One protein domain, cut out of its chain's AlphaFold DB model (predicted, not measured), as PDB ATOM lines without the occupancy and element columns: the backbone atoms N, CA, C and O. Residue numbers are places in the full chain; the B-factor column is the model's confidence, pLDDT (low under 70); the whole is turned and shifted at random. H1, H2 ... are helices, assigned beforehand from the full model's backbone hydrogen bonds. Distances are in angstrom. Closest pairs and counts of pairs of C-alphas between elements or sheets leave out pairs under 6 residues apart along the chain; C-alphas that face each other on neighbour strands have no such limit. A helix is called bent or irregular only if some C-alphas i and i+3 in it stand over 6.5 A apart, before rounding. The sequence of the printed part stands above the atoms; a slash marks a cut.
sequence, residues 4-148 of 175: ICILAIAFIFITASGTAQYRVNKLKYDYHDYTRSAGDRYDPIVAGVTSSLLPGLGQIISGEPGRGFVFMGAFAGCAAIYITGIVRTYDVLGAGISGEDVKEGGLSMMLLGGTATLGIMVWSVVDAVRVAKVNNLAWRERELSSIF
ATOM      1  N   ILE A   4      40.726   1.654 -30.422       63.38
ATOM      2  CA  ILE A   4      39.752   1.984 -31.471       63.38
ATOM      3  C   ILE A   4      38.842   3.158 -31.066       63.38
ATOM      4  O   ILE A   4      38.593   4.037 -31.882       63.38
ATOM      5  N   CYS A   5      38.401   3.235 -29.805       52.97
ATOM      6  CA  CYS A   5      37.567   4.346 -29.332       52.97
ATOM      7  C   CYS A   5      38.351   5.664 -29.291       52.97
ATOM      8  O   CYS A   5      37.818   6.706 -29.651       52.97
ATOM      9  N   ILE A   6      39.630   5.613 -28.907       64.00
ATOM     10  CA  ILE A   6      40.509   6.793 -28.868       64.00
ATOM     11  C   ILE A   6      40.771   7.312 -30.289       64.00
ATOM     12  O   ILE A   6      40.694   8.515 -30.520       64.00
ATOM     13  N   LEU A   7      41.011   6.413 -31.249       56.62
ATOM     14  CA  LEU A   7      41.174   6.769 -32.663       56.62
ATOM     15  C   LEU A   7      39.894   7.347 -33.276       56.62
ATOM     16  O   LEU A   7      39.973   8.334 -34.000       56.62
ATOM     17  N   ALA A   8      38.723   6.793 -32.951       57.22
ATOM     18  CA  ALA A   8      37.442   7.326 -33.416       57.22
ATOM     19  C   ALA A   8      37.165   8.729 -32.848       57.22
ATOM     20  O   ALA A   8      36.772   9.625 -33.592       57.22
ATOM     21  N   ILE A   9      37.442   8.948 -31.559       61.00
ATOM     22  CA  ILE A   9      37.327  10.265 -30.919       61.00
ATOM     23  C   ILE A   9      38.299  11.254 -31.577       61.00
ATOM     24  O   ILE A   9      37.872  12.316 -32.023       61.00
ATOM     25  N   ALA A  10      39.577  10.893 -31.730       61.34
ATOM     26  CA  ALA A  10      40.575  11.737 -32.390       61.34
ATOM     27  C   ALA A  10      40.184  12.093 -33.839       61.34
ATOM     28  O   ALA A  10      40.355  13.234 -34.265       61.34
ATOM     29  N   PHE A  11      39.593  11.154 -34.580       56.50
ATOM     30  CA  PHE A  11      39.116  11.376 -35.945       56.50
ATOM     31  C   PHE A  11      37.910  12.336 -36.009       56.50
ATOM     32  O   PHE A  11      37.837  13.186 -36.901       56.50
ATOM     33  N   ILE A  12      36.998  12.279 -35.031       58.91
ATOM     34  CA  ILE A  12      35.884  13.238 -34.886       58.91
ATOM     35  C   ILE A  12      36.412  14.653 -34.585       58.91
ATOM     36  O   ILE A  12      35.943  15.630 -35.167       58.91
ATOM     37  N   PHE A  13      37.437  14.782 -33.739       58.69
ATOM     38  CA  PHE A  13      38.062  16.076 -33.432       58.69
ATOM     39  C   PHE A  13      38.737  16.736 -34.643       58.69
ATOM     40  O   PHE A  13      38.644  17.955 -34.825       58.69
ATOM     41  N   ILE A  14      39.403  15.936 -35.480       58.56
ATOM     42  CA  ILE A  14      40.091  16.412 -36.689       58.56
ATOM     43  C   ILE A  14      39.078  16.864 -37.752       58.56
ATOM     44  O   ILE A  14      39.290  17.872 -38.422       58.56
ATOM     45  N   THR A  15      37.953  16.161 -37.895       51.94
ATOM     46  CA  THR A  15      36.938  16.491 -38.911       51.94
ATOM     47  C   THR A  15      36.064  17.687 -38.515       51.94
ATOM     48  O   THR A  15      35.755  18.524 -39.363       51.94
ATOM     49  N   ALA A  16      35.742  17.853 -37.228       54.47
ATOM     50  CA  ALA A  16      34.905  18.952 -36.732       54.47
ATOM     51  C   ALA A  16      35.565  20.347 -36.812       54.47
ATOM     52  O   ALA A  16      34.879  21.370 -36.783       54.47
ATOM     53  N   SER A  17      36.894  20.408 -36.938       53.53
ATOM     54  CA  SER A  17      37.658  21.660 -37.033       53.53
ATOM     55  C   SER A  17      37.824  22.183 -38.475       53.53
ATOM     56  O   SER A  17      38.249  23.327 -38.666       53.53
ATOM     57  N   GLY A  18      37.436  21.400 -39.493       53.81
ATOM     58  CA  GLY A  18      37.610  21.740 -40.912       53.81
ATOM     59  C   GLY A  18      36.605  22.749 -41.491       53.81
ATOM     60  O   GLY A  18      36.960  23.501 -42.399       53.81
ATOM     61  N   THR A  19      35.382  22.822 -40.953       56.91
ATOM     62  CA  THR A  19      34.232  23.527 -41.568       56.91
ATOM     63  C   THR A  19      33.616  24.623 -40.687       56.91
ATOM     64  O   THR A  19      32.443  24.957 -40.825       56.91
ATOM     65  N   ALA A  20      34.390  25.209 -39.772       70.75
ATOM     66  CA  ALA A  20      33.896  26.274 -38.898       70.75
ATOM     67  C   ALA A  20      33.724  27.608 -39.651       70.75
ATOM     68  O   ALA A  20      34.717  28.200 -40.095       70.75
ATOM     69  N   GLN A  21      32.493  28.118 -39.738       80.38
ATOM     70  CA  GLN A  21      32.161  29.372 -40.429       80.38
ATOM     71  C   GLN A  21      32.844  30.576 -39.752       80.38
ATOM     72  O   GLN A  21      33.383  31.461 -40.421       80.38
ATOM     73  N   TYR A  22      32.955  30.549 -38.427       83.75
ATOM     74  CA  TYR A  22      33.663  31.523 -37.605       83.75
ATOM     75  C   TYR A  22      35.130  31.679 -38.011       83.75
ATOM     76  O   TYR A  22      35.674  32.779 -37.948       83.75
ATOM     77  N   ARG A  23      35.792  30.601 -38.468       83.00
ATOM     78  CA  ARG A  23      37.202  30.658 -38.892       83.00
ATOM     79  C   ARG A  23      37.394  31.566 -40.105       83.00
ATOM     80  O   ARG A  23      38.448  32.184 -40.208       83.00
ATOM     81  N   VAL A  24      36.395  31.631 -40.982       86.56
ATOM     82  CA  VAL A  24      36.382  32.515 -42.151       86.56
ATOM     83  C   VAL A  24      35.924  33.911 -41.739       86.56
ATOM     84  O   VAL A  24      36.599  34.889 -42.039       86.56
ATOM     85  N   ASN A  25      34.828  34.003 -40.981       88.75
ATOM     86  CA  ASN A  25      34.247  35.283 -40.579       88.75
ATOM     87  C   ASN A  25      35.231  36.146 -39.771       88.75
ATOM     88  O   ASN A  25      35.337  37.342 -40.021       88.75
ATOM     89  N   LYS A  26      36.018  35.553 -38.866       88.00
ATOM     90  CA  LYS A  26      36.991  36.293 -38.040       88.00
ATOM     91  C   LYS A  26      38.132  36.956 -38.827       88.00
ATOM     92  O   LYS A  26      38.891  37.720 -38.249       88.00
ATOM     93  N   LEU A  27      38.325  36.598 -40.103       90.62
ATOM     94  CA  LEU A  27      39.325  37.243 -40.965       90.62
ATOM     95  C   LEU A  27      38.843  38.608 -41.463       90.62
ATOM     96  O   LEU A  27      39.662  39.439 -41.838       90.62
ATOM     97  N   LYS A  28      37.522  38.811 -41.490       90.44
ATOM     98  CA  LYS A  28      36.877  40.032 -41.972       90.44
ATOM     99  C   LYS A  28      36.256  40.854 -40.842       90.44
ATOM    100  O   LYS A  28      36.214  42.072 -40.947       90.44
ATOM    101  N   TYR A  29      35.788  40.205 -39.778       91.69
ATOM    102  CA  TYR A  29      35.093  40.859 -38.672       91.69
ATOM    103  C   TYR A  29      35.848  40.688 -37.358       91.69
ATOM    104  O   TYR A  29      36.201  39.564 -36.986       91.69
ATOM    105  N   ASP A  30      36.009  41.786 -36.625       92.38
ATOM    106  CA  ASP A  30      36.476  41.773 -35.243       92.38
ATOM    107  C   ASP A  30      35.278  41.718 -34.279       92.38
ATOM    108  O   ASP A  30      34.249  42.364 -34.467       92.38
ATOM    109  N   TYR A  31      35.407  40.940 -33.208       91.19
ATOM    110  CA  TYR A  31      34.408  40.869 -32.146       91.19
ATOM    111  C   TYR A  31      34.362  42.140 -31.283       91.19
ATOM    112  O   TYR A  31      33.389  42.327 -30.546       91.19
ATOM    113  N   HIS A  32      35.407  42.976 -31.312       92.88
ATOM    114  CA  HIS A  32      35.438  44.262 -30.614       92.88
ATOM    115  C   HIS A  32      34.515  45.305 -31.250       92.88
ATOM    116  O   HIS A  32      33.922  46.098 -30.521       92.88
ATOM    117  N   ASP A  33      34.314  45.234 -32.565       91.62
ATOM    118  CA  ASP A  33      33.442  46.150 -33.314       91.62
ATOM    119  C   ASP A  33      31.952  45.811 -33.158       91.62
ATOM    120  O   ASP A  33      31.064  46.520 -33.640       91.62
ATOM    121  N   TYR A  34      31.649  44.705 -32.479       92.06
ATOM    122  CA  TYR A  34      30.282  44.260 -32.290       92.06
ATOM    123  C   TYR A  34      29.503  45.182 -31.349       92.06
ATOM    124  O   TYR A  34      29.807  45.321 -30.162       92.06
ATOM    125  N   THR A  35      28.396  45.695 -31.876       93.31
ATOM    126  CA  THR A  35      27.343  46.378 -31.130       93.31
ATOM    127  C   THR A  35      26.039  45.609 -31.290       93.31
ATOM    128  O   THR A  35      25.717  45.134 -32.381       93.31
ATOM    129  N   ARG A  36      25.292  45.469 -30.188       89.19
ATOM    130  CA  ARG A  36      24.007  44.760 -30.191       89.19
ATOM    131  C   ARG A  36      23.000  45.482 -31.077       89.19
ATOM    132  O   ARG A  36      22.774  46.677 -30.896       89.19
ATOM    133  N   SER A  37      22.367  44.736 -31.976       88.81
ATOM    134  CA  SER A  37      21.253  45.194 -32.806       88.81
ATOM    135  C   SER A  37      20.012  44.340 -32.545       88.81
ATOM    136  O   SER A  37      20.123  43.149 -32.266       88.81
ATOM    137  N   ALA A  38      18.817  44.925 -32.656       82.69
ATOM    138  CA  ALA A  38      17.554  44.212 -32.428       82.69
ATOM    139  C   ALA A  38      17.288  43.082 -33.449       82.69
ATOM    140  O   ALA A  38      16.489  42.195 -33.171       82.69
ATOM    141  N   GLY A  39      17.963  43.106 -34.605       83.00
ATOM    142  CA  GLY A  39      17.905  42.055 -35.629       83.00
ATOM    143  C   GLY A  39      18.990  40.979 -35.507       83.00
ATOM    144  O   GLY A  39      19.132  40.158 -36.409       83.00
ATOM    145  N   ASP A  40      19.794  40.985 -34.440       90.19
ATOM    146  CA  ASP A  40      20.861  39.999 -34.279       90.19
ATOM    147  C   ASP A  40      20.290  38.592 -34.058       90.19
ATOM    148  O   ASP A  40      19.491  38.350 -33.154       90.19
ATOM    149  N   ARG A  41      20.754  37.638 -34.870       90.50
ATOM    150  CA  ARG A  41      20.300  36.244 -34.820       90.50
ATOM    151  C   ARG A  41      20.757  35.505 -33.561       90.50
ATOM    152  O   ARG A  41      20.050  34.622 -33.081       90.50
ATOM    153  N   TYR A  42      21.950  35.816 -33.060       93.19
ATOM    154  CA  TYR A  42      22.570  35.121 -31.934       93.19
ATOM    155  C   TYR A  42      22.733  36.078 -30.750       93.19
ATOM    156  O   TYR A  42      23.273  37.164 -30.916       93.19
ATOM    157  N   ASP A  43      22.341  35.698 -29.532       94.00
ATOM    158  CA  ASP A  43      22.619  36.527 -28.349       94.00
ATOM    159  C   ASP A  43      23.959  36.114 -27.702       94.00
ATOM    160  O   ASP A  43      24.063  34.998 -27.182       94.00
ATOM    161  N   PRO A  44      24.983  36.998 -27.655       94.69
ATOM    162  CA  PRO A  44      26.264  36.678 -27.029       94.69
ATOM    163  C   PRO A  44      26.177  36.353 -25.533       94.69
ATOM    164  O   PRO A  44      26.988  35.571 -25.044       94.69
ATOM    165  N   ILE A  45      25.218  36.928 -24.795       94.94
ATOM    166  CA  ILE A  45      25.031  36.610 -23.370       94.94
ATOM    167  C   ILE A  45      24.477  35.198 -23.234       94.94
ATOM    168  O   ILE A  45      25.020  34.409 -22.465       94.94
ATOM    169  N   VAL A  46      23.448  34.851 -24.008       94.69
ATOM    170  CA  VAL A  46      22.871  33.498 -23.984       94.69
ATOM    171  C   VAL A  46      23.912  32.466 -24.420       94.69
ATOM    172  O   VAL A  46      24.038  31.424 -23.780       94.69
ATOM    173  N   ALA A  47      24.722  32.770 -25.439       94.81
ATOM    174  CA  ALA A  47      25.849  31.932 -25.847       94.81
ATOM    175  C   ALA A  47      26.871  31.728 -24.713       94.81
ATOM    176  O   ALA A  47      27.283  30.602 -24.444       94.81
ATOM    177  N   GLY A  48      27.246  32.790 -23.995       94.81
ATOM    178  CA  GLY A  48      28.142  32.682 -22.842       94.81
ATOM    179  C   GLY A  48      27.553  31.845 -21.701       94.81
ATOM    180  O   GLY A  48      28.215  30.942 -21.193       94.81
ATOM    181  N   VAL A  49      26.296  32.102 -21.326       96.25
ATOM    182  CA  VAL A  49      25.603  31.386 -20.240       96.25
ATOM    183  C   VAL A  49      25.445  29.907 -20.579       96.25
ATOM    184  O   VAL A  49      25.778  29.050 -19.765       96.25
ATOM    185  N   THR A  50      25.008  29.578 -21.791       95.12
ATOM    186  CA  THR A  50      24.852  28.176 -22.204       95.12
ATOM    187  C   THR A  50      26.182  27.426 -22.229       95.12
ATOM    188  O   THR A  50      26.238  26.310 -21.716       95.12
ATOM    189  N   SER A  51      27.273  28.046 -22.697       93.94
ATOM    190  CA  SER A  51      28.613  27.442 -22.603       93.94
ATOM    191  C   SER A  51      29.163  27.357 -21.179       93.94
ATOM    192  O   SER A  51      30.027  26.522 -20.923       93.94
ATOM    193  N   SER A  52      28.668  28.176 -20.244       92.50
ATOM    194  CA  SER A  52      29.042  28.064 -18.828       92.50
ATOM    195  C   SER A  52      28.385  26.862 -18.144       92.50
ATOM    196  O   SER A  52      28.986  26.265 -17.254       92.50
ATOM    197  N   LEU A  53      27.179  26.484 -18.589       93.19
ATOM    198  CA  LEU A  53      26.458  25.308 -18.098       93.19
ATOM    199  C   LEU A  53      27.034  24.020 -18.683       93.19
ATOM    200  O   LEU A  53      27.250  23.048 -17.962       93.19
ATOM    201  N   LEU A  54      27.282  24.013 -19.993       92.94
ATOM    202  CA  LEU A  54      27.886  22.881 -20.674       92.94
ATOM    203  C   LEU A  54      28.820  23.376 -21.788       92.94
ATOM    204  O   LEU A  54      28.345  23.979 -22.759       92.94
ATOM    205  N   PRO A  55      30.136  23.114 -21.678       91.12
ATOM    206  CA  PRO A  55      31.109  23.573 -22.660       91.12
ATOM    207  C   PRO A  55      30.734  23.124 -24.068       91.12
ATOM    208  O   PRO A  55      30.549  21.936 -24.310       91.12
ATOM    209  N   GLY A  56      30.634  24.075 -24.996       90.50
ATOM    210  CA  GLY A  56      30.303  23.834 -26.400       90.50
ATOM    211  C   GLY A  56      28.864  24.165 -26.807       90.50
ATOM    212  O   GLY A  56      28.618  24.359 -27.999       90.50
ATOM    213  N   LEU A  57      27.918  24.294 -25.866       94.00
ATOM    214  CA  LEU A  57      26.526  24.627 -26.212       94.00
ATOM    215  C   LEU A  57      26.381  26.019 -26.822       94.00
ATOM    216  O   LEU A  57      25.666  26.175 -27.812       94.00
ATOM    217  N   GLY A  58      27.080  27.012 -26.278       93.50
ATOM    218  CA  GLY A  58      27.057  28.381 -26.784       93.50
ATOM    219  C   GLY A  58      27.522  28.476 -28.233       93.50
ATOM    220  O   GLY A  58      26.939  29.212 -29.026       93.50
ATOM    221  N   GLN A  59      28.519  27.675 -28.613       94.44
ATOM    222  CA  GLN A  59      28.968  27.545 -29.998       94.44
ATOM    223  C   GLN A  59      27.889  26.907 -30.884       94.44
ATOM    224  O   GLN A  59      27.629  27.426 -31.967       94.44
ATOM    225  N   ILE A  60      27.225  25.834 -30.427       94.38
ATOM    226  CA  ILE A  60      26.150  25.159 -31.184       94.38
ATOM    227  C   ILE A  60      25.011  26.136 -31.491       94.38
ATOM    228  O   ILE A  60      24.623  26.273 -32.653       94.38
ATOM    229  N   ILE A  61      24.509  26.853 -30.482       94.00
ATOM    230  CA  ILE A  61      23.398  27.798 -30.679       94.00
ATOM    231  C   ILE A  61      23.812  29.040 -31.478       94.00
ATOM    232  O   ILE A  61      22.963  29.679 -32.093       94.00
ATOM    233  N   SER A  62      25.112  29.348 -31.529       93.94
ATOM    234  CA  SER A  62      25.680  30.429 -32.351       93.94
ATOM    235  C   SER A  62      25.998  30.002 -33.793       93.94
ATOM    236  O   SER A  62      26.709  30.712 -34.511       93.94
ATOM    237  N   GLY A  63      25.506  28.834 -34.224       90.31
ATOM    238  CA  GLY A  63      25.665  28.325 -35.588       90.31
ATOM    239  C   GLY A  63      26.978  27.582 -35.853       90.31
ATOM    240  O   GLY A  63      27.304  27.335 -37.010       90.31
ATOM    241  N   GLU A  64      27.724  27.198 -34.813       90.94
ATOM    242  CA  GLU A  64      29.007  26.483 -34.913       90.94
ATOM    243  C   GLU A  64      28.977  25.109 -34.214       90.94
ATOM    244  O   GLU A  64      29.733  24.871 -33.261       90.94
ATOM    245  N   PRO A  65      28.143  24.153 -34.667       90.88
ATOM    246  CA  PRO A  65      28.012  22.867 -33.991       90.88
ATOM    247  C   PRO A  65      29.316  22.063 -33.965       90.88
ATOM    248  O   PRO A  65      29.637  21.462 -32.943       90.88
ATOM    249  N   GLY A  66      30.119  22.108 -35.037       88.25
ATOM    250  CA  GLY A  66      31.418  21.428 -35.086       88.25
ATOM    251  C   GLY A  66      32.369  21.895 -33.978       88.25
ATOM    252  O   GLY A  66      32.921  21.078 -33.244       88.25
ATOM    253  N   ARG A  67      32.493  23.216 -33.776       88.00
ATOM    254  CA  ARG A  67      33.296  23.777 -32.673       88.00
ATOM    255  C   ARG A  67      32.716  23.406 -31.311       88.00
ATOM    256  O   ARG A  67      33.471  23.109 -30.392       88.00
ATOM    257  N   GLY A  68      31.390  23.410 -31.182       91.00
ATOM    258  CA  GLY A  68      30.727  23.020 -29.943       91.00
ATOM    259  C   GLY A  68      31.031  21.581 -29.535       91.00
ATOM    260  O   GLY A  68      31.448  21.345 -28.404       91.00
ATOM    261  N   PHE A  69      30.948  20.632 -30.470       90.62
ATOM    262  CA  PHE A  69      31.303  19.237 -30.199       90.62
ATOM    263  C   PHE A  69      32.784  19.046 -29.855       90.62
ATOM    264  O   PHE A  69      33.102  18.187 -29.036       90.62
ATOM    265  N   VAL A  70      33.683  19.868 -30.406       88.75
ATOM    266  CA  VAL A  70      35.097  19.878 -29.994       88.75
ATOM    267  C   VAL A  70      35.230  20.283 -28.523       88.75
ATOM    268  O   VAL A  70      35.912  19.595 -27.769       88.75
ATOM    269  N   PHE A  71      34.550  21.339 -28.070       91.31
ATOM    270  CA  PHE A  71      34.575  21.716 -26.649       91.31
ATOM    271  C   PHE A  71      33.952  20.647 -25.745       91.31
ATOM    272  O   PHE A  71      34.546  20.307 -24.723       91.31
ATOM    273  N   MET A  72      32.810  20.074 -26.139       92.44
ATOM    274  CA  MET A  72      32.158  18.993 -25.388       92.44
ATOM    275  C   MET A  72      33.058  17.761 -25.278       92.44
ATOM    276  O   MET A  72      33.223  17.198 -24.196       92.44
ATOM    277  N   GLY A  73      33.669  17.346 -26.389       88.88
ATOM    278  CA  GLY A  73      34.590  16.218 -26.413       88.88
ATOM    279  C   GLY A  73      35.826  16.484 -25.561       88.88
ATOM    280  O   GLY A  73      36.286  15.590 -24.853       88.88
ATOM    281  N   ALA A  74      36.374  17.704 -25.617       87.31
ATOM    282  CA  ALA A  74      37.578  18.055 -24.871       87.31
ATOM    283  C   ALA A  74      37.280  18.040 -23.370       87.31
ATOM    284  O   ALA A  74      38.032  17.457 -22.592       87.31
ATOM    285  N   PHE A  75      36.131  18.601 -22.983       91.12
ATOM    286  CA  PHE A  75      35.623  18.544 -21.621       91.12
ATOM    287  C   PHE A  75      35.447  17.096 -21.146       91.12
ATOM    288  O   PHE A  75      35.973  16.736 -20.097       91.12
ATOM    289  N   ALA A  76      34.789  16.241 -21.937       91.88
ATOM    290  CA  ALA A  76      34.597  14.831 -21.598       91.88
ATOM    291  C   ALA A  76      35.931  14.076 -21.451       91.88
ATOM    292  O   ALA A  76      36.094  13.283 -20.525       91.88
ATOM    293  N   GLY A  77      36.905  14.346 -22.325       88.38
ATOM    294  CA  GLY A  77      38.242  13.759 -22.253       88.38
ATOM    295  C   GLY A  77      38.995  14.163 -20.983       88.38
ATOM    296  O   GLY A  77      39.512  13.302 -20.271       88.38
ATOM    297  N   CYS A  78      39.017  15.457 -20.654       87.81
ATOM    298  CA  CYS A  78      39.663  15.955 -19.437       87.81
ATOM    299  C   CYS A  78      38.956  15.474 -18.163       87.81
ATOM    300  O   CYS A  78      39.631  15.079 -17.210       87.81
ATOM    301  N   ALA A  79      37.623  15.410 -18.168       89.50
ATOM    302  CA  ALA A  79      36.843  14.856 -17.068       89.50
ATOM    303  C   ALA A  79      37.128  13.356 -16.864       89.50
ATOM    304  O   ALA A  79      37.266  12.903 -15.730       89.50
ATOM    305  N   ALA A  80      37.292  12.580 -17.941       90.19
ATOM    306  CA  ALA A  80      37.664  11.169 -17.843       90.19
ATOM    307  C   ALA A  80      39.062  10.976 -17.225       90.19
ATOM    308  O   ALA A  80      39.245  10.092 -16.385       90.19
ATOM    309  N   ILE A  81      40.034  11.822 -17.592       86.88
ATOM    310  CA  ILE A  81      41.374  11.828 -16.979       86.88
ATOM    311  C   ILE A  81      41.274  12.173 -15.488       86.88
ATOM    312  O   ILE A  81      41.864  11.479 -14.663       86.88
ATOM    313  N   TYR A  82      40.479  13.189 -15.138       89.31
ATOM    314  CA  TYR A  82      40.242  13.596 -13.752       89.31
ATOM    315  C   TYR A  82      39.671  12.455 -12.900       89.31
ATOM    316  O   TYR A  82      40.236  12.117 -11.860       89.31
ATOM    317  N   ILE A  83      38.596  11.816 -13.370       90.56
ATOM    318  CA  ILE A  83      37.938  10.702 -12.673       90.56
ATOM    319  C   ILE A  83      38.886   9.503 -12.548       90.56
ATOM    320  O   ILE A  83      38.964   8.892 -11.485       90.56
ATOM    321  N   THR A  84      39.646   9.187 -13.600       87.88
ATOM    322  CA  THR A  84      40.643   8.103 -13.558       87.88
ATOM    323  C   THR A  84      41.722   8.384 -12.513       87.88
ATOM    324  O   THR A  84      42.101   7.478 -11.773       87.88
ATOM    325  N   GLY A  85      42.179   9.637 -12.417       87.06
ATOM    326  CA  GLY A  85      43.111  10.080 -11.383       87.06
ATOM    327  C   GLY A  85      42.549   9.884  -9.976       87.06
ATOM    328  O   GLY A  85      43.225   9.296  -9.139       87.06
ATOM    329  N   ILE A  86      41.289  10.277  -9.744       88.81
ATOM    330  CA  ILE A  86      40.601  10.068  -8.458       88.81
ATOM    331  C   ILE A  86      40.580   8.584  -8.076       88.81
ATOM    332  O   ILE A  86      41.001   8.232  -6.976       88.81
ATOM    333  N   VAL A  87      40.105   7.716  -8.974       89.06
ATOM    334  CA  VAL A  87      39.988   6.271  -8.707       89.06
ATOM    335  C   VAL A  87      41.357   5.670  -8.387       89.06
ATOM    336  O   VAL A  87      41.512   5.010  -7.365       89.06
ATOM    337  N   ARG A  88      42.378   5.986  -9.195       83.81
ATOM    338  CA  ARG A  88      43.764   5.547  -8.966       83.81
ATOM    339  C   ARG A  88      44.301   6.009  -7.613       83.81
ATOM    340  O   ARG A  88      44.940   5.227  -6.922       83.81
ATOM    341  N   THR A  89      44.051   7.259  -7.229       84.19
ATOM    342  CA  THR A  89      44.482   7.781  -5.927       84.19
ATOM    343  C   THR A  89      43.828   7.017  -4.777       84.19
ATOM    344  O   THR A  89      44.530   6.633  -3.846       84.19
ATOM    345  N   TYR A  90      42.520   6.747  -4.845       81.81
ATOM    346  CA  TYR A  90      41.829   5.974  -3.808       81.81
ATOM    347  C   TYR A  90      42.304   4.518  -3.728       81.81
ATOM    348  O   TYR A  90      42.511   4.029  -2.620       81.81
ATOM    349  N   ASP A  91      42.528   3.853  -4.865       80.62
ATOM    350  CA  ASP A  91      43.006   2.464  -4.899       80.62
ATOM    351  C   ASP A  91      44.385   2.321  -4.235       80.62
ATOM    352  O   ASP A  91      44.596   1.422  -3.420       80.62
ATOM    353  N   VAL A  92      45.320   3.233  -4.530       73.62
ATOM    354  CA  VAL A  92      46.679   3.184  -3.961       73.62
ATOM    355  C   VAL A  92      46.667   3.503  -2.459       73.62
ATOM    356  O   VAL A  92      47.337   2.815  -1.687       73.62
ATOM    357  N   LEU A  93      45.864   4.485  -2.022       73.56
ATOM    358  CA  LEU A  93      45.690   4.786  -0.594       73.56
ATOM    359  C   LEU A  93      45.026   3.627   0.169       73.56
ATOM    360  O   LEU A  93      45.445   3.310   1.281       73.56
ATOM    361  N   GLY A  94      44.012   2.984  -0.417       71.62
ATOM    362  CA  GLY A  94      43.302   1.853   0.187       71.62
ATOM    363  C   GLY A  94      44.140   0.575   0.275       71.62
ATOM    364  O   GLY A  94      43.943  -0.225   1.187       71.62
ATOM    365  N   ALA A  95      45.108   0.403  -0.627       72.88
ATOM    366  CA  ALA A  95      46.031  -0.731  -0.634       72.88
ATOM    367  C   ALA A  95      47.204  -0.595   0.361       72.88
ATOM    368  O   ALA A  95      48.005  -1.520   0.480       72.88
ATOM    369  N   GLY A  96      47.329   0.534   1.076       63.34
ATOM    370  CA  GLY A  96      48.423   0.770   2.030       63.34
ATOM    371  C   GLY A  96      49.805   0.909   1.378       63.34
ATOM    372  O   GLY A  96      50.822   0.704   2.042       63.34
ATOM    373  N   ILE A  97      49.846   1.223   0.080       61.72
ATOM    374  CA  ILE A  97      51.072   1.364  -0.714       61.72
ATOM    375  C   ILE A  97      51.693   2.756  -0.469       61.72
ATOM    376  O   ILE A  97      51.002   3.706  -0.094       61.72
ATOM    377  N   SER A  98      53.019   2.865  -0.616       62.19
ATOM    378  CA  SER A  98      53.811   4.062  -0.307       62.19
ATOM    379  C   SER A  98      53.306   5.325  -1.029       62.19
ATOM    380  O   SER A  98      52.767   5.290  -2.134       62.19
ATOM    381  N   GLY A  99      53.517   6.493  -0.412       60.94
ATOM    382  CA  GLY A  99      53.080   7.783  -0.963       60.94
ATOM    383  C   GLY A  99      53.762   8.200  -2.277       60.94
ATOM    384  O   GLY A  99      53.339   9.189  -2.878       60.94
ATOM    385  N   GLU A 100      54.797   7.484  -2.724       61.22
ATOM    386  CA  GLU A 100      55.448   7.710  -4.021       61.22
ATOM    387  C   GLU A 100      54.593   7.174  -5.176       61.22
ATOM    388  O   GLU A 100      54.338   7.930  -6.108       61.22
ATOM    389  N   ASP A 101      53.993   5.984  -5.057       59.06
ATOM    390  CA  ASP A 101      53.077   5.435  -6.075       59.06
ATOM    391  C   ASP A 101      51.753   6.224  -6.171       59.06
ATOM    392  O   ASP A 101      51.136   6.323  -7.231       59.06
ATOM    393  N   VAL A 102      51.320   6.867  -5.075       59.62
ATOM    394  CA  VAL A 102      50.156   7.783  -5.074       59.62
ATOM    395  C   VAL A 102      50.448   9.041  -5.906       59.62
ATOM    396  O   VAL A 102      49.562   9.573  -6.593       59.62
ATOM    397  N   LYS A 103      51.692   9.534  -5.831       59.66
ATOM    398  CA  LYS A 103      52.180  10.678  -6.614       59.66
ATOM    399  C   LYS A 103      52.458  10.279  -8.063       59.66
ATOM    400  O   LYS A 103      52.148  11.062  -8.966       59.66
ATOM    401  N   GLU A 104      52.970   9.072  -8.297       64.12
ATOM    402  CA  GLU A 104      53.211   8.504  -9.623       64.12
ATOM    403  C   GLU A 104      51.911   8.020 -10.283       64.12
ATOM    404  O   GLU A 104      51.592   6.844 -10.409       64.12
ATOM    405  N   GLY A 105      51.134   8.988 -10.766       68.38
ATOM    406  CA  GLY A 105      50.103   8.758 -11.776       68.38
ATOM    407  C   GLY A 105      48.671   8.967 -11.301       68.38
ATOM    408  O   GLY A 105      47.851   9.380 -12.110       68.38
ATOM    409  N   GLY A 106      48.343   8.762 -10.021       79.81
ATOM    410  CA  GLY A 106      46.993   9.038  -9.503       79.81
ATOM    411  C   GLY A 106      46.748  10.534  -9.292       79.81
ATOM    412  O   GLY A 106      45.960  11.169 -10.002       79.81
ATOM    413  N   LEU A 107      47.497  11.122  -8.350       83.12
ATOM    414  CA  LEU A 107      47.360  12.534  -7.977       83.12
ATOM    415  C   LEU A 107      47.654  13.470  -9.162       83.12
ATOM    416  O   LEU A 107      46.963  14.468  -9.364       83.12
ATOM    417  N   SER A 108      48.668  13.140  -9.965       84.62
ATOM    418  CA  SER A 108      49.057  13.938 -11.129       84.62
ATOM    419  C   SER A 108      47.980  13.943 -12.217       84.62
ATOM    420  O   SER A 108      47.673  15.010 -12.748       84.62
ATOM    421  N   MET A 109      47.342  12.801 -12.505       83.31
ATOM    422  CA  MET A 109      46.208  12.736 -13.439       83.31
ATOM    423  C   MET A 109      44.989  13.489 -12.909       83.31
ATOM    424  O   MET A 109      44.327  14.180 -13.682       83.31
ATOM    425  N   MET A 110      44.718  13.410 -11.604       88.38
ATOM    426  CA  MET A 110      43.636  14.171 -10.980       88.38
ATOM    427  C   MET A 110      43.870  15.681 -11.146       88.38
ATOM    428  O   MET A 110      43.017  16.392 -11.668       88.38
ATOM    429  N   LEU A 111      45.042  16.192 -10.769       88.69
ATOM    430  CA  LEU A 111      45.331  17.626 -10.880       88.69
ATOM    431  C   LEU A 111      45.346  18.101 -12.340       88.69
ATOM    432  O   LEU A 111      44.766  19.143 -12.654       88.69
ATOM    433  N   LEU A 112      45.946  17.326 -13.247       86.25
ATOM    434  CA  LEU A 112      45.982  17.643 -14.674       86.25
ATOM    435  C   LEU A 112      44.575  17.657 -15.290       86.25
ATOM    436  O   LEU A 112      44.192  18.625 -15.942       86.25
ATOM    437  N   GLY A 113      43.787  16.603 -15.064       82.75
ATOM    438  CA  GLY A 113      42.426  16.493 -15.584       82.75
ATOM    439  C   GLY A 113      41.499  17.569 -15.019       82.75
ATOM    440  O   GLY A 113      40.733  18.171 -15.772       82.75
ATOM    441  N   GLY A 114      41.603  17.868 -13.721       86.69
ATOM    442  CA  GLY A 114      40.793  18.895 -13.064       86.69
ATOM    443  C   GLY A 114      41.099  20.301 -13.582       86.69
ATOM    444  O   GLY A 114      40.192  21.023 -13.997       86.69
ATOM    445  N   THR A 115      42.381  20.675 -13.637       89.25
ATOM    446  CA  THR A 115      42.803  21.994 -14.146       89.25
ATOM    447  C   THR A 115      42.481  22.171 -15.629       89.25
ATOM    448  O   THR A 115      41.976  23.225 -16.019       89.25
ATOM    449  N   ALA A 116      42.681  21.136 -16.451       83.31
ATOM    450  CA  ALA A 116      42.323  21.169 -17.867       83.31
ATOM    451  C   ALA A 116      40.807  21.307 -18.077       83.31
ATOM    452  O   ALA A 116      40.373  22.110 -18.901       83.31
ATOM    453  N   THR A 117      39.995  20.590 -17.292       88.25
ATOM    454  CA  THR A 117      38.528  20.696 -17.333       88.25
ATOM    455  C   THR A 117      38.065  22.125 -17.040       88.25
ATOM    456  O   THR A 117      37.287  22.688 -17.810       88.25
ATOM    457  N   LEU A 118      38.593  22.751 -15.980       91.88
ATOM    458  CA  LEU A 118      38.283  24.146 -15.640       91.88
ATOM    459  C   LEU A 118      38.733  25.121 -16.737       91.88
ATOM    460  O   LEU A 118      37.979  26.019 -17.114       91.88
ATOM    461  N   GLY A 119      39.932  24.916 -17.289       90.81
ATOM    462  CA  GLY A 119      40.441  25.712 -18.405       90.81
ATOM    463  C   GLY A 119      39.529  25.649 -19.632       90.81
ATOM    464  O   GLY A 119      39.229  26.681 -20.233       90.81
ATOM    465  N   ILE A 120      39.022  24.458 -19.966       90.88
ATOM    466  CA  ILE A 120      38.084  24.254 -21.077       90.88
ATOM    467  C   ILE A 120      36.747  24.948 -20.815       90.88
ATOM    468  O   ILE A 120      36.210  25.552 -21.741       90.88
ATOM    469  N   MET A 121      36.218  24.912 -19.587       91.81
ATOM    470  CA  MET A 121      34.971  25.616 -19.258       91.81
ATOM    471  C   MET A 121      35.104  27.124 -19.494       91.81
ATOM    472  O   MET A 121      34.300  27.708 -20.220       91.81
ATOM    473  N   VAL A 122      36.155  27.748 -18.952       94.69
ATOM    474  CA  VAL A 122      36.390  29.193 -19.117       94.69
ATOM    475  C   VAL A 122      36.626  29.544 -20.584       94.69
ATOM    476  O   VAL A 122      36.029  30.491 -21.104       94.69
ATOM    477  N   TRP A 123      37.460  28.765 -21.281       93.69
ATOM    478  CA  TRP A 123      37.731  28.990 -22.697       93.69
ATOM    479  C   TRP A 123      36.451  28.865 -23.531       93.69
ATOM    480  O   TRP A 123      36.168  29.737 -24.352       93.69
ATOM    481  N   SER A 124      35.630  27.844 -23.286       94.12
ATOM    482  CA  SER A 124      34.394  27.634 -24.036       94.12
ATOM    483  C   SER A 124      33.431  28.816 -23.921       94.12
ATOM    484  O   SER A 124      32.839  29.203 -24.929       94.12
ATOM    485  N   VAL A 125      33.318  29.437 -22.742       96.44
ATOM    486  CA  VAL A 125      32.489  30.638 -22.534       96.44
ATOM    487  C   VAL A 125      33.004  31.814 -23.359       96.44
ATOM    488  O   VAL A 125      32.249  32.413 -24.127       96.44
ATOM    489  N   VAL A 126      34.297  32.137 -23.238       96.00
ATOM    490  CA  VAL A 126      34.901  33.271 -23.959       96.00
ATOM    491  C   VAL A 126      34.803  33.070 -25.471       96.00
ATOM    492  O   VAL A 126      34.493  34.009 -26.207       96.00
ATOM    493  N   ASP A 127      35.042  31.847 -25.942       94.88
ATOM    494  CA  ASP A 127      34.934  31.506 -27.356       94.88
ATOM    495  C   ASP A 127      33.489  31.617 -27.861       94.88
ATOM    496  O   ASP A 127      33.273  32.235 -28.898       94.88
ATOM    497  N   ALA A 128      32.496  31.124 -27.114       95.44
ATOM    498  CA  ALA A 128      31.086  31.210 -27.499       95.44
ATOM    499  C   ALA A 128      30.618  32.660 -27.672       95.44
ATOM    500  O   ALA A 128      29.967  32.989 -28.664       95.44
ATOM    501  N   VAL A 129      31.010  33.546 -26.749       96.31
ATOM    502  CA  VAL A 129      30.696  34.980 -26.839       96.31
ATOM    503  C   VAL A 129      31.318  35.588 -28.097       96.31
ATOM    504  O   VAL A 129      30.647  36.319 -28.823       96.31
ATOM    505  N   ARG A 130      32.592  35.292 -28.383       95.00
ATOM    506  CA  ARG A 130      33.277  35.807 -29.582       95.00
ATOM    507  C   ARG A 130      32.647  35.279 -30.870       95.00
ATOM    508  O   ARG A 130      32.453  36.052 -31.805       95.00
ATOM    509  N   VAL A 131      32.281  33.999 -30.896       94.25
ATOM    510  CA  VAL A 131      31.601  33.355 -32.027       94.25
ATOM    511  C   VAL A 131      30.264  34.029 -32.320       94.25
ATOM    512  O   VAL A 131      30.040  34.427 -33.460       94.25
ATOM    513  N   ALA A 132      29.415  34.223 -31.306       95.00
ATOM    514  CA  ALA A 132      28.120  34.882 -31.474       95.00
ATOM    515  C   ALA A 132      28.272  36.291 -32.070       95.00
ATOM    516  O   ALA A 132      27.605  36.634 -33.045       95.00
ATOM    517  N   LYS A 133      29.212  37.083 -31.536       95.19
ATOM    518  CA  LYS A 133      29.489  38.449 -32.006       95.19
ATOM    519  C   LYS A 133      29.915  38.490 -33.474       95.19
ATOM    520  O   LYS A 133      29.320  39.211 -34.270       95.19
ATOM    521  N   VAL A 134      30.915  37.694 -33.844       95.06
ATOM    522  CA  VAL A 134      31.447  37.652 -35.217       95.06
ATOM    523  C   VAL A 134      30.410  37.108 -36.202       95.06
ATOM    524  O   VAL A 134      30.281  37.626 -37.310       95.06
ATOM    525  N   ASN A 135      29.636  36.094 -35.807       93.44
ATOM    526  CA  ASN A 135      28.600  35.531 -36.669       93.44
ATOM    527  C   ASN A 135      27.413  36.486 -36.855       93.44
ATOM    528  O   ASN A 135      26.853  36.511 -37.949       93.44
ATOM    529  N   ASN A 136      27.076  37.317 -35.864       94.50
ATOM    530  CA  ASN A 136      26.100  38.397 -36.044       94.50
ATOM    531  C   ASN A 136      26.589  39.470 -37.018       94.50
ATOM    532  O   ASN A 136      25.824  39.900 -37.875       94.50
ATOM    533  N   LEU A 137      27.859  39.884 -36.931       93.44
ATOM    534  CA  LEU A 137      28.431  40.852 -37.878       93.44
ATOM    535  C   LEU A 137      28.370  40.319 -39.315       93.44
ATOM    536  O   LEU A 137      27.899  41.012 -40.215       93.44
ATOM    537  N   ALA A 138      28.750  39.054 -39.508       91.75
ATOM    538  CA  ALA A 138      28.648  38.388 -40.801       91.75
ATOM    539  C   ALA A 138      27.197  38.247 -41.288       91.75
ATOM    540  O   ALA A 138      26.930  38.374 -42.481       91.75
ATOM    541  N   TRP A 139      26.255  37.974 -40.381       90.44
ATOM    542  CA  TRP A 139      24.832  37.873 -40.703       90.44
ATOM    543  C   TRP A 139      24.260  39.212 -41.176       90.44
ATOM    544  O   TRP A 139      23.629  39.265 -42.229       90.44
ATOM    545  N   ARG A 140      24.553  40.300 -40.457       89.44
ATOM    546  CA  ARG A 140      24.089  41.651 -40.800       89.44
ATOM    547  C   ARG A 140      24.583  42.101 -42.166       89.44
ATOM    548  O   ARG A 140      23.813  42.670 -42.930       89.44
ATOM    549  N   GLU A 141      25.852  41.850 -42.488       87.25
ATOM    550  CA  GLU A 141      26.364  42.206 -43.813       87.25
ATOM    551  C   GLU A 141      25.687  41.385 -44.915       87.25
ATOM    552  O   GLU A 141      25.331  41.940 -45.949       87.25
ATOM    553  N   ARG A 142      25.440  40.089 -44.680       84.12
ATOM    554  CA  ARG A 142      24.702  39.243 -45.631       84.12
ATOM    555  C   ARG A 142      23.285  39.755 -45.866       84.12
ATOM    556  O   ARG A 142      22.887  39.875 -47.020       84.12
ATOM    557  N   GLU A 143      22.555  40.103 -44.809       82.75
ATOM    558  CA  GLU A 143      21.216  40.689 -44.936       82.75
ATOM    559  C   GLU A 143      21.249  42.025 -45.686       82.75
ATOM    560  O   GLU A 143      20.478  42.216 -46.623       82.75
ATOM    561  N   LEU A 144      22.187  42.920 -45.366       78.12
ATOM    562  CA  LEU A 144      22.327  44.190 -46.085       78.12
ATOM    563  C   LEU A 144      22.648  43.978 -47.571       78.12
ATOM    564  O   LEU A 144      22.005  44.591 -48.420       78.12
ATOM    565  N   SER A 145      23.576  43.070 -47.890       75.38
ATOM    566  CA  SER A 145      23.931  42.732 -49.276       75.38
ATOM    567  C   SER A 145      22.795  42.060 -50.051       75.38
ATOM    568  O   SER A 145      22.764  42.127 -51.272       75.38
ATOM    569  N   SER A 146      21.847  41.421 -49.355       71.00
ATOM    570  CA  SER A 146      20.681  40.805 -50.000       71.00
ATOM    571  C   SER A 146      19.621  41.822 -50.429       71.00
ATOM    572  O   SER A 146      18.842  41.539 -51.332       71.00
ATOM    573  N   ILE A 147      19.611  43.006 -49.807       76.19
ATOM    574  CA  ILE A 147      18.667  44.092 -50.108       76.19
ATOM    575  C   ILE A 147      19.304  45.109 -51.071       76.19
ATOM    576  O   ILE A 147      18.623  45.678 -51.928       76.19
ATOM    577  N   PHE A 148      20.615  45.335 -50.937       73.25
ATOM    578  CA  PHE A 148      21.359  46.356 -51.671       73.25
ATOM    579  C   PHE A 148      22.584  45.763 -52.370       73.25
ATOM    580  O   PHE A 148      23.505  45.273 -51.717       73.25
TER     581      PHE A 148
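What this domain is: This is residues 4 to 148 of the 175 residues of an uncharacterized protein of Bacteroidetes bacterium ADurb.Bin145 (UniProt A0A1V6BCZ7). A long helical hairpin of H5 and H6 makes the length of the domain; H6, the longer of the two, runs on well past the end where H5 begins. The short helices H3 and H4 pack on H6 on one side, H2 packs on it elsewhere, the long link from H2 to H3 passes round H6, and H1 meets H5 near Ala 16 and points away from the hairpin towards its other end, Ile 4. The printed part has 145 residues with six named helices, H1 to H6 in that order, and no named strand; the class is all helix. The whole is loose, with a radius of gyration of the C-alphas of 19.9 A, and its outline is a rod spanning 75 by 30 by 20 A.

How they stand to each other: H1, residues 4 to 16, touches H5, residues 65 to 94, at residues 66 to 73 of H5 alone; the closest C-alphas are those of Ala 16 and Gly 66, 4.6 A apart. Their lines stand at a shallow tilt of 32 degrees, only just short of steep, and they run opposite ways. H2, residues 21 to 25, touches H6, residues 99 to 147, at residues 131 to 138 of H6 alone, with the closest C-alphas, Tyr 22 and Val 131, 6.2 A apart. H3, residues 44 to 53, touches H6 at residues 121 to 133 of H6 alone, at a shallow tilt of 23 degrees, opposite ways; the C-alphas of Pro 44 and Val 129 come closest, at 4.7 A. H4, residues 57 to 61, touches H3, where the closest C-alphas are those of Ala 47 and Gly 58, 3.9 A apart. H4 also touches residues 65 to 69 of H5 alone, closest at Gln 59 and Gly 68, and residues 124 to 132 of H6 alone, closest at Gln 59 and Ala 128, both C-alpha pairs at 4.9 A. H5 and H6 form a helical hairpin, at a shallow tilt of 12 degrees, opposite ways, with the C-alphas of Tyr 82 and Gly 113 closest at 4.1 A. H6 is the hub, touching four other helices; H1 and H6 are apart. In H1, H2, H3, H4 and H5 every O i to N i+4 pair is within hydrogen-bond range; in H6, 41 of 45 are.

Where its parts are: H1 begins at C-alpha 4, (39.752, 1.984, -31.471), and is 18.4 A long from first to last C-alpha. H2 and H4 have five residues each, and H3 is 14.5 A long. H5 runs 42.9 A from C-alpha 65, (28.012, 22.867, -33.991). H6 runs 70.1 A and ends at C-alpha 147, (18.667, 44.092, -50.108). It is irregular, with C-alphas 104 and 107 7.3 A apart, and has a kink of 35 degrees near residue 106.

The domain as a whole: The two C-alphas farthest apart are those of Gly 96 and Phe 148, at 75.5 A. The printed part has no cut. The link from H2 to H3, residues 26 to 43, is long; the other links are tight. The mean pLDDT of the printed part is 83.5, and residues 4 to 19 and 96 to 105 are under 70.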